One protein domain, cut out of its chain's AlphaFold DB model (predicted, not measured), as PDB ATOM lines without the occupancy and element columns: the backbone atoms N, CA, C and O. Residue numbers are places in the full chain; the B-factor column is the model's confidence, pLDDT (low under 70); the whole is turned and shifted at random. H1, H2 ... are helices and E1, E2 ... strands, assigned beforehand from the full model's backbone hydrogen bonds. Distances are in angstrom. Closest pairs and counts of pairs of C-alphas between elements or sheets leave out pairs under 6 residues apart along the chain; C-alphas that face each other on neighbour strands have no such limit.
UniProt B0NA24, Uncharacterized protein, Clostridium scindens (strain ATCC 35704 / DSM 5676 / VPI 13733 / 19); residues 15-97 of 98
ATOM      1  N   GLN A  15      58.799  18.727  23.621       93.00
ATOM      2  CA  GLN A  15      59.872  17.789  23.918       93.00
ATOM      3  C   GLN A  15      60.248  17.047  22.636       93.00
ATOM      4  O   GLN A  15      59.424  16.354  22.043       93.00
ATOM      5  N   CYS A  16      61.485  17.237  22.176       91.31
ATOM      6  CA  CYS A  16      61.983  16.569  20.984       91.31
ATOM      7  C   CYS A  16      62.528  15.178  21.321       91.31
ATOM      8  O   CYS A  16      63.077  14.954  22.399       91.31
ATOM      9  N   THR A  17      62.461  14.264  20.353       90.38
ATOM     10  CA  THR A  17      63.052  12.920  20.433       90.38
ATOM     11  C   THR A  17      64.573  12.939  20.598       90.38
ATOM     12  O   THR A  17      65.138  11.979  21.102       90.38
ATOM     13  N   CYS A  18      65.247  14.050  20.270       91.69
ATOM     14  CA  CYS A  18      66.672  14.237  20.572       91.69
ATOM     15  C   CYS A  18      66.972  14.510  22.061       91.69
ATOM     16  O   CYS A  18      68.105  14.839  22.408       91.69
ATOM     17  N   GLY A  19      65.963  14.456  22.936       91.12
ATOM     18  CA  GLY A  19      66.093  14.679  24.378       91.12
ATOM     19  C   GLY A  19      66.085  16.151  24.800       91.12
ATOM     20  O   GLY A  19      65.983  16.443  25.990       91.12
ATOM     21  N   LYS A  20      66.144  17.098  23.855       92.94
ATOM     22  CA  LYS A  20      66.068  18.540  24.137       92.94
ATOM     23  C   LYS A  20      64.640  19.061  23.989       92.94
ATOM     24  O   LYS A  20      63.917  18.674  23.074       92.94
ATOM     25  N   ALA A  21      64.249  19.984  24.863       91.25
ATOM     26  CA  ALA A  21      62.985  20.705  24.756       91.25
ATOM     27  C   ALA A  21      63.201  22.100  24.162       91.25
ATOM     28  O   ALA A  21      64.250  22.710  24.364       91.25
ATOM     29  N   PHE A  22      62.199  22.619  23.456       90.75
ATOM     30  CA  PHE A  22      62.219  23.987  22.944       90.75
ATOM     31  C   PHE A  22      60.838  24.641  23.029       90.75
ATOM     32  O   PHE A  22      59.808  23.967  23.069       90.75
ATOM     33  N   GLU A  23      60.830  25.971  23.066       91.19
ATOM     34  CA  GLU A  23      59.614  26.783  23.047       91.19
ATOM     35  C   GLU A  23      59.352  27.235  21.602       91.19
ATOM     36  O   GLU A  23      60.082  28.095  21.098       91.19
ATOM     37  N   PRO A  24      58.367  26.653  20.890       86.62
ATOM     38  CA  PRO A  24      58.024  27.106  19.550       86.62
ATOM     39  C   PRO A  24      57.525  28.553  19.573       86.62
ATOM     40  O   PRO A  24      56.725  28.954  20.419       86.62
ATOM     41  N   THR A  25      57.971  29.333  18.593       85.31
ATOM     42  CA  THR A  25      57.456  30.682  18.332       85.31
ATOM     43  C   THR A  25      56.769  30.720  16.972       85.31
ATOM     44  O   THR A  25      57.057  29.895  16.107       85.31
ATOM     45  N   ALA A  26      55.910  31.717  16.738       78.88
ATOM     46  CA  ALA A  26      55.267  31.910  15.433       78.88
ATOM     47  C   ALA A  26      56.277  32.013  14.271       78.88
ATOM     48  O   ALA A  26      55.978  31.590  13.163       78.88
ATOM     49  N   LYS A  27      57.497  32.511  14.530       82.00
ATOM     50  CA  LYS A  27      58.574  32.612  13.530       82.00
ATOM     51  C   LYS A  27      59.214  31.266  13.169       82.00
ATOM     52  O   LYS A  27      59.894  31.180  12.159       82.00
ATOM     53  N   MET A  28      59.042  30.242  14.007       85.50
ATOM     54  CA  MET A  28      59.573  28.892  13.773       85.50
ATOM     55  C   MET A  28      58.587  27.991  13.029       85.50
ATOM     56  O   MET A  28      58.934  26.854  12.716       85.50
ATOM     57  N   MET A  29      57.356  28.458  12.815       90.31
ATOM     58  CA  MET A  29      56.318  27.709  12.122       90.31
ATOM     59  C   MET A  29      56.641  27.664  10.631       90.31
ATOM     60  O   MET A  29      56.841  28.705  10.007       90.31
ATOM     61  N   ILE A  30      56.699  26.459  10.079       93.06
ATOM     62  CA  ILE A  30      56.973  26.225   8.666       93.06
ATOM     63  C   ILE A  30      55.732  25.611   8.041       93.06
ATOM     64  O   ILE A  30      55.131  24.695   8.602       93.06
ATOM     65  N   GLU A  31      55.361  26.130   6.878       94.19
ATOM     66  CA  GLU A  31      54.286  25.606   6.049       94.19
ATOM     67  C   GLU A  31      54.901  24.929   4.823       94.19
ATOM     68  O   GLU A  31      55.652  25.555   4.076       94.19
ATOM     69  N   HIS A  32      54.575  23.659   4.603       94.62
ATOM     70  CA  HIS A  32      54.963  22.926   3.403       94.62
ATOM     71  C   HIS A  32      53.722  22.572   2.593       94.62
ATOM     72  O   HIS A  32      52.874  21.810   3.055       94.62
ATOM     73  N   VAL A  33      53.616  23.164   1.405       93.25
ATOM     74  CA  VAL A  33      52.520  22.923   0.463       93.25
ATOM     75  C   VAL A  33      52.814  21.639  -0.306       93.25
ATOM     76  O   VAL A  33      53.891  21.502  -0.874       93.25
ATOM     77  N   GLN A  34      51.864  20.714  -0.295       91.31
ATOM     78  CA  GLN A  34      51.882  19.474  -1.061       91.31
ATOM     79  C   GLN A  34      51.165  19.665  -2.405       91.31
ATOM     80  O   GLN A  34      50.451  20.651  -2.607       91.31
ATOM     81  N   ASP A  35      51.338  18.709  -3.315       86.06
ATOM     82  CA  ASP A  35      50.845  18.794  -4.697       86.06
ATOM     83  C   ASP A  35      49.310  18.850  -4.802       86.06
ATOM     84  O   ASP A  35      48.766  19.438  -5.734       86.06
ATOM     85  N   ASP A  36      48.596  18.295  -3.820       86.62
ATOM     86  CA  ASP A  36      47.132  18.324  -3.723       86.62
ATOM     87  C   ASP A  36      46.584  19.625  -3.096       86.62
ATOM     88  O   ASP A  36      45.374  19.789  -2.923       86.62
ATOM     89  N   GLY A  37      47.465  20.567  -2.745       86.75
ATOM     90  CA  GLY A  37      47.115  21.812  -2.065       86.75
ATOM     91  C   GLY A  37      46.933  21.671  -0.549       86.75
ATOM     92  O   GLY A  37      46.547  22.650   0.107       86.75
ATOM     93  N   LEU A  38      47.221  20.496   0.022       92.38
ATOM     94  CA  LEU A  38      47.353  20.307   1.461       92.38
ATOM     95  C   LEU A  38      48.597  21.037   1.962       92.38
ATOM     96  O   LEU A  38      49.648  21.033   1.331       92.38
ATOM     97  N   ILE A  39      48.498  21.675   3.119       93.81
ATOM     98  CA  ILE A  39      49.603  22.409   3.724       93.81
ATOM     99  C   ILE A  39      49.894  21.767   5.070       93.81
ATOM    100  O   ILE A  39      49.065  21.808   5.977       93.81
ATOM    101  N   ASP A  40      51.078  21.187   5.202       94.12
ATOM    102  CA  ASP A  40      51.574  20.643   6.459       94.12
ATOM    103  C   ASP A  40      52.281  21.741   7.253       94.12
ATOM    104  O   ASP A  40      53.267  22.326   6.791       94.12
ATOM    105  N   VAL A  41      51.759  22.026   8.441       93.69
ATOM    106  CA  VAL A  41      52.315  22.998   9.374       93.69
ATOM    107  C   VAL A  41      53.106  22.257  10.440       93.69
ATOM    108  O   VAL A  41      52.573  21.415  11.164       93.69
ATOM    109  N   TYR A  42      54.382  22.599  10.578       94.00
ATOM    110  CA  TYR A  42      55.275  21.952  11.533       94.00
ATOM    111  C   TYR A  42      56.318  22.912  12.107       94.00
ATOM    112  O   TYR A  42      56.595  23.982  11.565       94.00
ATOM    113  N   TYR A  43      56.933  22.501  13.214       93.81
ATOM    114  CA  TYR A  43      58.145  23.112  13.753       93.81
ATOM    115  C   TYR A  43      59.358  22.237  13.449       93.81
ATOM    116  O   TYR A  43      59.264  21.009  13.453       93.81
ATOM    117  N   LEU A  44      60.520  22.856  13.260       92.31
ATOM    118  CA  LEU A  44      61.797  22.146  13.289       92.31
ATOM    119  C   LEU A  44      62.443  22.316  14.658       92.31
ATOM    120  O   LEU A  44      62.571  23.436  15.161       92.31
ATOM    121  N   CYS A  45      62.898  21.212  15.247       90.94
ATOM    122  CA  CYS A  45      63.705  21.277  16.454       90.94
ATOM    123  C   CYS A  45      64.963  22.121  16.175       90.94
ATOM    124  O   CYS A  45      65.707  21.813  15.240       90.94
ATOM    125  N   PRO A  46      65.272  23.152  16.980       92.19
ATOM    126  CA  PRO A  46      66.424  24.011  16.723       92.19
ATOM    127  C   PRO A  46      67.756  23.253  16.808       92.19
ATOM    128  O   PRO A  46      68.716  23.657  16.149       92.19
ATOM    129  N   HIS A  47      67.792  22.146  17.556       92.81
ATOM    130  CA  HIS A  47      68.996  21.367  17.833       92.81
ATOM    131  C   HIS A  47      69.267  20.254  16.816       92.81
ATOM    132  O   HIS A  47      70.378  20.171  16.313       92.81
ATOM    133  N   CYS A  48      68.278  19.403  16.522       92.75
ATOM    134  CA  CYS A  48      68.458  18.247  15.632       92.75
ATOM    135  C   CYS A  48      67.724  18.375  14.292       92.75
ATOM    136  O   CYS A  48      67.789  17.464  13.478       92.75
ATOM    137  N   LYS A  49      66.986  19.474  14.076       92.81
ATOM    138  CA  LYS A  49      66.154  19.709  12.885       92.81
ATOM    139  C   LYS A  49      65.067  18.653  12.647       92.81
ATOM    140  O   LYS A  49      64.488  18.618  11.570       92.81
ATOM    141  N   ALA A  50      64.732  17.837  13.650       92.44
ATOM    142  CA  ALA A  50      63.594  16.929  13.564       92.44
ATOM    143  C   ALA A  50      62.285  17.709  13.373       92.44
ATOM    144  O   ALA A  50      62.080  18.764  13.984       92.44
ATOM    145  N   LYS A  51      61.407  17.165  12.528       93.50
ATOM    146  CA  LYS A  51      60.096  17.725  12.204       93.50
ATOM    147  C   LYS A  51      59.075  17.371  13.284       93.50
ATOM    148  O   LYS A  51      58.909  16.207  13.631       93.50
ATOM    149  N   HIS A  52      58.369  18.381  13.776       92.12
ATOM    150  CA  HIS A  52      57.283  18.264  14.743       92.12
ATOM    151  C   HIS A  52      55.998  18.797  14.122       92.12
ATOM    152  O   HIS A  52      55.809  20.012  14.046       92.12
ATOM    153  N   HIS A  53      55.145  17.886  13.658       91.44
ATOM    154  CA  HIS A  53      53.856  18.225  13.063       91.44
ATOM    155  C   HIS A  53      52.955  18.967  14.062       91.44
ATOM    156  O   HIS A  53      52.955  18.660  15.256       91.44
ATOM    157  N   VAL A  54      52.214  19.955  13.565       90.69
ATOM    158  CA  VAL A  54      51.255  20.757  14.335       90.69
ATOM    159  C   VAL A  54      49.844  20.478  13.848       90.69
ATOM    160  O   VAL A  54      48.993  20.088  14.642       90.69
ATOM    161  N   CYS A  55      49.601  20.714  12.563       92.12
ATOM    162  CA  CYS A  55      48.333  20.436  11.908       92.12
ATOM    163  C   CYS A  55      48.482  20.506  10.388       92.12
ATOM    164  O   CYS A  55      49.431  21.079   9.850       92.12
ATOM    165  N   TYR A  56      47.495  19.966   9.693       93.44
ATOM    166  CA  TYR A  56      47.239  20.223   8.291       93.44
ATOM    167  C   TYR A  56      46.262  21.386   8.131       93.44
ATOM    168  O   TYR A  56      45.282  21.511   8.873       93.44
ATOM    169  N   ILE A  57      46.509  22.221   7.126       94.50
ATOM    170  CA  ILE A  57      45.610  23.282   6.665       94.50
ATOM    171  C   ILE A  57      45.498  23.235   5.136       94.50
ATOM    172  O   ILE A  57      46.201  22.484   4.469       94.50
ATOM    173  N   ASN A  58      44.625  24.055   4.559       93.88
ATOM    174  CA  ASN A  58      44.522  24.235   3.112       93.88
ATOM    175  C   ASN A  58      44.205  25.702   2.764       93.88
ATOM    176  O   ASN A  58      44.080  26.574   3.638       93.88
ATOM    177  N   SER A  59      44.075  25.990   1.469       93.06
ATOM    178  CA  SER A  59      43.756  27.328   0.959       93.06
ATOM    179  C   SER A  59      42.405  27.865   1.461       93.06
ATOM    180  O   SER A  59      42.296  29.063   1.744       93.06
ATOM    181  N   GLU A  60      41.396  27.005   1.651       93.56
ATOM    182  CA  GLU A  60      40.086  27.396   2.190       93.56
ATOM    183  C   GLU A  60      40.194  27.867   3.645       93.56
ATOM    184  O   GLU A  60      39.714  28.952   3.981       93.56
ATOM    185  N   ILE A  61      40.895  27.118   4.500       94.44
ATOM    186  CA  ILE A  61      41.121  27.481   5.906       94.44
ATOM    187  C   ILE A  61      41.854  28.829   6.005       94.44
ATOM    188  O   ILE A  61      41.469  29.690   6.807       94.44
ATOM    189  N   LYS A  62      42.862  29.066   5.152       93.12
ATOM    190  CA  LYS A  62      43.551  30.368   5.068       93.12
ATOM    191  C   LYS A  62      42.611  31.492   4.632       93.12
ATOM    192  O   LYS A  62      42.674  32.597   5.177       93.12
ATOM    193  N   ARG A  63      41.722  31.238   3.668       95.19
ATOM    194  CA  ARG A  63      40.721  32.216   3.217       95.19
ATOM    195  C   ARG A  63      39.736  32.563   4.333       95.19
ATOM    196  O   ARG A  63      39.467  33.743   4.544       95.19
ATOM    197  N   ILE A  64      39.245  31.571   5.073       95.69
ATOM    198  CA  ILE A  64      38.328  31.789   6.199       95.69
ATOM    199  C   ILE A  64      39.009  32.594   7.306       95.69
ATOM    200  O   ILE A  64      38.393  33.519   7.829       95.69
ATOM    201  N   GLN A  65      40.288  32.340   7.609       94.94
ATOM    202  CA  GLN A  65      41.031  33.160   8.571       94.94
ATOM    203  C   GLN A  65      41.028  34.648   8.182       94.94
ATOM    204  O   GLN A  65      40.709  35.492   9.014       94.94
ATOM    205  N   LYS A  66      41.271  34.974   6.904       95.81
ATOM    206  CA  LYS A  66      41.204  36.365   6.419       95.81
ATOM    207  C   LYS A  66      39.809  36.980   6.590       95.81
ATOM    208  O   LYS A  66      39.695  38.173   6.875       95.81
ATOM    209  N   LEU A  67      38.748  36.187   6.416       96.00
ATOM    210  CA  LEU A  67      37.367  36.635   6.638       96.00
ATOM    211  C   LEU A  67      37.072  36.865   8.124       96.00
ATOM    212  O   LEU A  67      36.438  37.863   8.450       96.00
ATOM    213  N   ILE A  68      37.579  36.009   9.018       95.25
ATOM    214  CA  ILE A  68      37.500  36.211  10.473       95.25
ATOM    215  C   ILE A  68      38.188  37.526  10.850       95.25
ATOM    216  O   ILE A  68      37.606  38.350  11.553       95.25
ATOM    217  N   ASP A  69      39.395  37.767  10.334       95.38
ATOM    218  CA  ASP A  69      40.143  38.998  10.608       95.38
ATOM    219  C   ASP A  69      39.427  40.239  10.056       95.38
ATOM    220  O   ASP A  69      39.501  41.323  10.637       95.38
ATOM    221  N   LYS A  70      38.700  40.106   8.939       95.19
ATOM    222  CA  LYS A  70      37.825  41.167   8.426       95.19
ATOM    223  C   LYS A  70      36.626  41.395   9.352       95.19
ATOM    224  O   LYS A  70      36.408  42.536   9.740       95.19
ATOM    225  N   ALA A  71      35.909  40.343   9.749       94.19
ATOM    226  CA  ALA A  71      34.741  40.434  10.629       94.19
ATOM    227  C   ALA A  71      35.080  41.055  11.994       94.19
ATOM    228  O   ALA A  71      34.326  41.884  12.502       94.19
ATOM    229  N   ARG A  72      36.250  40.709  12.552       93.81
ATOM    230  CA  ARG A  72      36.787  41.319  13.777       93.81
ATOM    231  C   ARG A  72      37.055  42.811  13.598       93.81
ATOM    232  O   ARG A  72      36.644  43.600  14.438       93.81
ATOM    233  N   ARG A  73      37.695  43.206  12.491       95.44
ATOM    234  CA  ARG A  73      37.961  44.624  12.186       95.44
ATOM    235  C   ARG A  73      36.689  45.439  11.973       95.44
ATOM    236  O   ARG A  73      36.667  46.612  12.314       95.44
ATOM    237  N   THR A  74      35.640  44.832  11.425       94.88
ATOM    238  CA  THR A  74      34.343  45.488  11.207       94.88
ATOM    239  C   THR A  74      33.388  45.356  12.396       94.88
ATOM    240  O   THR A  74      32.213  45.659  12.234       94.88
ATOM    241  N   ASN A  75      33.846  44.870  13.560       93.75
ATOM    242  CA  ASN A  75      33.025  44.640  14.757       93.75
ATOM    243  C   ASN A  75      31.718  43.870  14.480       93.75
ATOM    244  O   ASN A  75      30.664  44.210  15.010       93.75
ATOM    245  N   ASN A  76      31.782  42.817  13.659       94.62
ATOM    246  CA  ASN A  76      30.641  41.937  13.405       94.62
ATOM    247  C   ASN A  76      30.814  40.609  14.177       94.62
ATOM    248  O   ASN A  76      31.442  39.676  13.658       94.62
ATOM    249  N   PRO A  77      30.305  40.512  15.422       93.62
ATOM    250  CA  PRO A  77      30.510  39.341  16.272       93.62
ATOM    251  C   PRO A  77      29.783  38.096  15.753       93.62
ATOM    252  O   PRO A  77      30.308  36.992  15.891       93.62
ATOM    253  N   GLU A  78      28.619  38.256  15.122       94.94
ATOM    254  CA  GLU A  78      27.829  37.142  14.591       94.94
ATOM    255  C   GLU A  78      28.539  36.474  13.410       94.94
ATOM    256  O   GLU A  78      28.790  35.267  13.432       94.94
ATOM    257  N   ALA A  79      28.991  37.270  12.436       94.00
ATOM    258  CA  ALA A  79      29.806  36.769  11.334       94.00
ATOM    259  C   ALA A  79      31.115  36.147  11.842       94.00
ATOM    260  O   ALA A  79      31.537  35.100  11.348       94.00
ATOM    261  N   CYS A  80      31.751  36.754  12.851       95.25
ATOM    262  CA  CYS A  80      32.956  36.192  13.454       95.25
ATOM    263  C   CYS A  80      32.684  34.808  14.060       95.25
ATOM    264  O   CYS A  80      33.496  33.907  13.854       95.25
ATOM    265  N   LYS A  81      31.562  34.622  14.766       95.56
ATOM    266  CA  LYS A  81      31.185  33.339  15.370       95.56
ATOM    267  C   LYS A  81      30.990  32.264  14.300       95.56
ATOM    268  O   LYS A  81      31.687  31.254  14.333       95.56
ATOM    269  N   ILE A  82      30.153  32.538  13.297       96.50
ATOM    270  CA  ILE A  82      29.864  31.609  12.191       96.50
ATOM    271  C   ILE A  82      31.152  31.194  11.462       96.50
ATOM    272  O   ILE A  82      31.376  30.015  11.184       96.50
ATOM    273  N   LEU A  83      32.032  32.154  11.168       96.12
ATOM    274  CA  LEU A  83      33.297  31.878  10.487       96.12
ATOM    275  C   LEU A  83      34.283  31.098  11.368       96.12
ATOM    276  O   LEU A  83      35.000  30.243  10.846       96.12
ATOM    277  N   CYS A  84      34.327  31.358  12.680       95.12
ATOM    278  CA  CYS A  84      35.147  30.577  13.611       95.12
ATOM    279  C   CYS A  84      34.678  29.120  13.680       95.12
ATOM    280  O   CYS A  84      35.512  28.219  13.579       95.12
ATOM    281  N   ASP A  85      33.367  28.894  13.780       95.56
ATOM    282  CA  ASP A  85      32.781  27.553  13.840       95.56
ATOM    283  C   ASP A  85      33.060  26.777  12.545       95.56
ATOM    284  O   ASP A  85      33.544  25.643  12.583       95.56
ATOM    285  N   ARG A  86      32.883  27.422  11.382       94.81
ATOM    286  CA  ARG A  86      33.227  26.823  10.082       94.81
ATOM    287  C   ARG A  86      34.715  26.496   9.964       94.81
ATOM    288  O   ARG A  86      35.068  25.431   9.462       94.81
ATOM    289  N   LYS A  87      35.600  27.392  10.418       95.19
ATOM    290  CA  LYS A  87      37.049  27.143  10.410       95.19
ATOM    291  C   LYS A  87      37.398  25.923  11.259       95.19
ATOM    292  O   LYS A  87      38.208  25.110  10.823       95.19
ATOM    293  N   LYS A  88      36.805  25.813  12.452       94.06
ATOM    294  CA  LYS A  88      37.006  24.672  13.346       94.06
ATOM    295  C   LYS A  88      36.563  23.376  12.674       94.06
ATOM    296  O   LYS A  88      37.366  22.462  12.587       94.06
ATOM    297  N   TYR A  89      35.353  23.342  12.116       94.50
ATOM    298  CA  TYR A  89      34.838  22.165  11.414       94.50
ATOM    299  C   TYR A  89      35.781  21.677  10.303       94.50
ATOM    300  O   TYR A  89      36.094  20.493  10.232       94.50
ATOM    301  N   LEU A  90      36.282  22.588   9.461       93.25
ATOM    302  CA  LEU A  90      37.201  22.225   8.376       93.25
ATOM    303  C   LEU A  90      38.567  21.759   8.888       93.25
ATOM    304  O   LEU A  90      39.132  20.821   8.335       93.25
ATOM    305  N   MET A  91      39.097  22.402   9.933       93.31
ATOM    306  CA  MET A  91      40.332  21.964  10.588       93.31
ATOM    307  C   MET A  91      40.173  20.560  11.172       93.31
ATOM    308  O   MET A  91      41.021  19.710  10.915       93.31
ATOM    309  N   ASP A  92      39.087  20.310  11.904       92.81
ATOM    310  CA  ASP A  92      38.803  19.016  12.524       92.81
ATOM    311  C   ASP A  92      38.642  17.934  11.444       92.81
ATOM    312  O   ASP A  92      39.286  16.893  11.518       92.81
ATOM    313  N   ALA A  93      37.874  18.199  10.381       90.88
ATOM    314  CA  ALA A  93      37.702  17.268   9.262       90.88
ATOM    315  C   ALA A  93      39.020  16.944   8.537       90.88
ATOM    316  O   ALA A  93      39.217  15.826   8.066       90.88
ATOM    317  N   LEU A  94      39.931  17.917   8.437       90.81
ATOM    318  CA  LEU A  94      41.216  17.734   7.770       90.81
ATOM    319  C   LEU A  94      42.230  16.978   8.638       90.81
ATOM    320  O   LEU A  94      42.992  16.168   8.121       90.81
ATOM    321  N   ASN A  95      42.243  17.251   9.944       89.50
ATOM    322  CA  ASN A  95      43.227  16.708  10.883       89.50
ATOM    323  C   ASN A  95      42.799  15.377  11.517       89.50
ATOM    324  O   ASN A  95      43.665  14.608  11.917       89.50
ATOM    325  N   ASN A  96      41.500  15.061  11.540       86.75
ATOM    326  CA  ASN A  96      40.975  13.759  11.971       86.75
ATOM    327  C   ASN A  96      40.964  12.714  10.839       86.75
ATOM    328  O   ASN A  96      40.229  11.738  10.913       86.75
ATOM    329  N   ARG A  97      41.761  12.896   9.779       64.06
ATOM    330  CA  ARG A  97      41.945  11.907   8.696       64.06
ATOM    331  C   ARG A  97      42.695  10.628   9.138       64.06
ATOM    332  O   ARG A  97      43.126   9.874   8.269       64.06
TER     333      ARG A  97
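Overview. This is residues 15 to 97 of the 98 residues of an uncharacterized protein of Clostridium scindens (strain ATCC 35704 / DSM 5676 / VPI 13733 / 19) (UniProt B0NA24). Beyond one end of a small, strongly twisted sheet, E1 E2 E3, a helical hairpin, H1 and H2, reaches away and folds back until H2 grazes E3. The printed part has 83 residues: a meander of three successive antiparallel strands, then two helices, class mixed. It is loose, with a radius of gyration of the C-alphas of 15.6 A, and spans 45 by 28 by 19 A.

Along the chain. After residues 15 to 28, find C-alpha 29 at (56.318, 27.709, 12.122), where E1, residues 29 to 33, begins. Next come E2, 39 to 44, E3, 51 to 57, H1, 59 to 73, 21.4 A, and H2, 77 to 95, 26.5 A, ending at (43.227, 16.708, 10.883).

Arrangement. In hairpin E1 and E2, see N 30 and O 42, 2.9 A; in hairpin E2 and E3, N 39 and O 57, 2.8 A, both within hydrogen-bond range. H2 only grazes the sheet, with residues 90 to 95; C-alphas 56 and 95 are the closest of E3 and H2, 5.9 A. H1, not on the sheet, touches H2, closest C-alphas 71 and 80, 5.4 A, opposite ways at a shallow tilt of 21 degrees. Every O i to N i+4 pair in H1 and H2 is within range.

Size, cuts and confidence. The farthest C-alphas, Gly 19 and Thr 74, are 46.2 A apart. The printed part has no cut, no link is long, and residue 97 alone has pLDDT under 70.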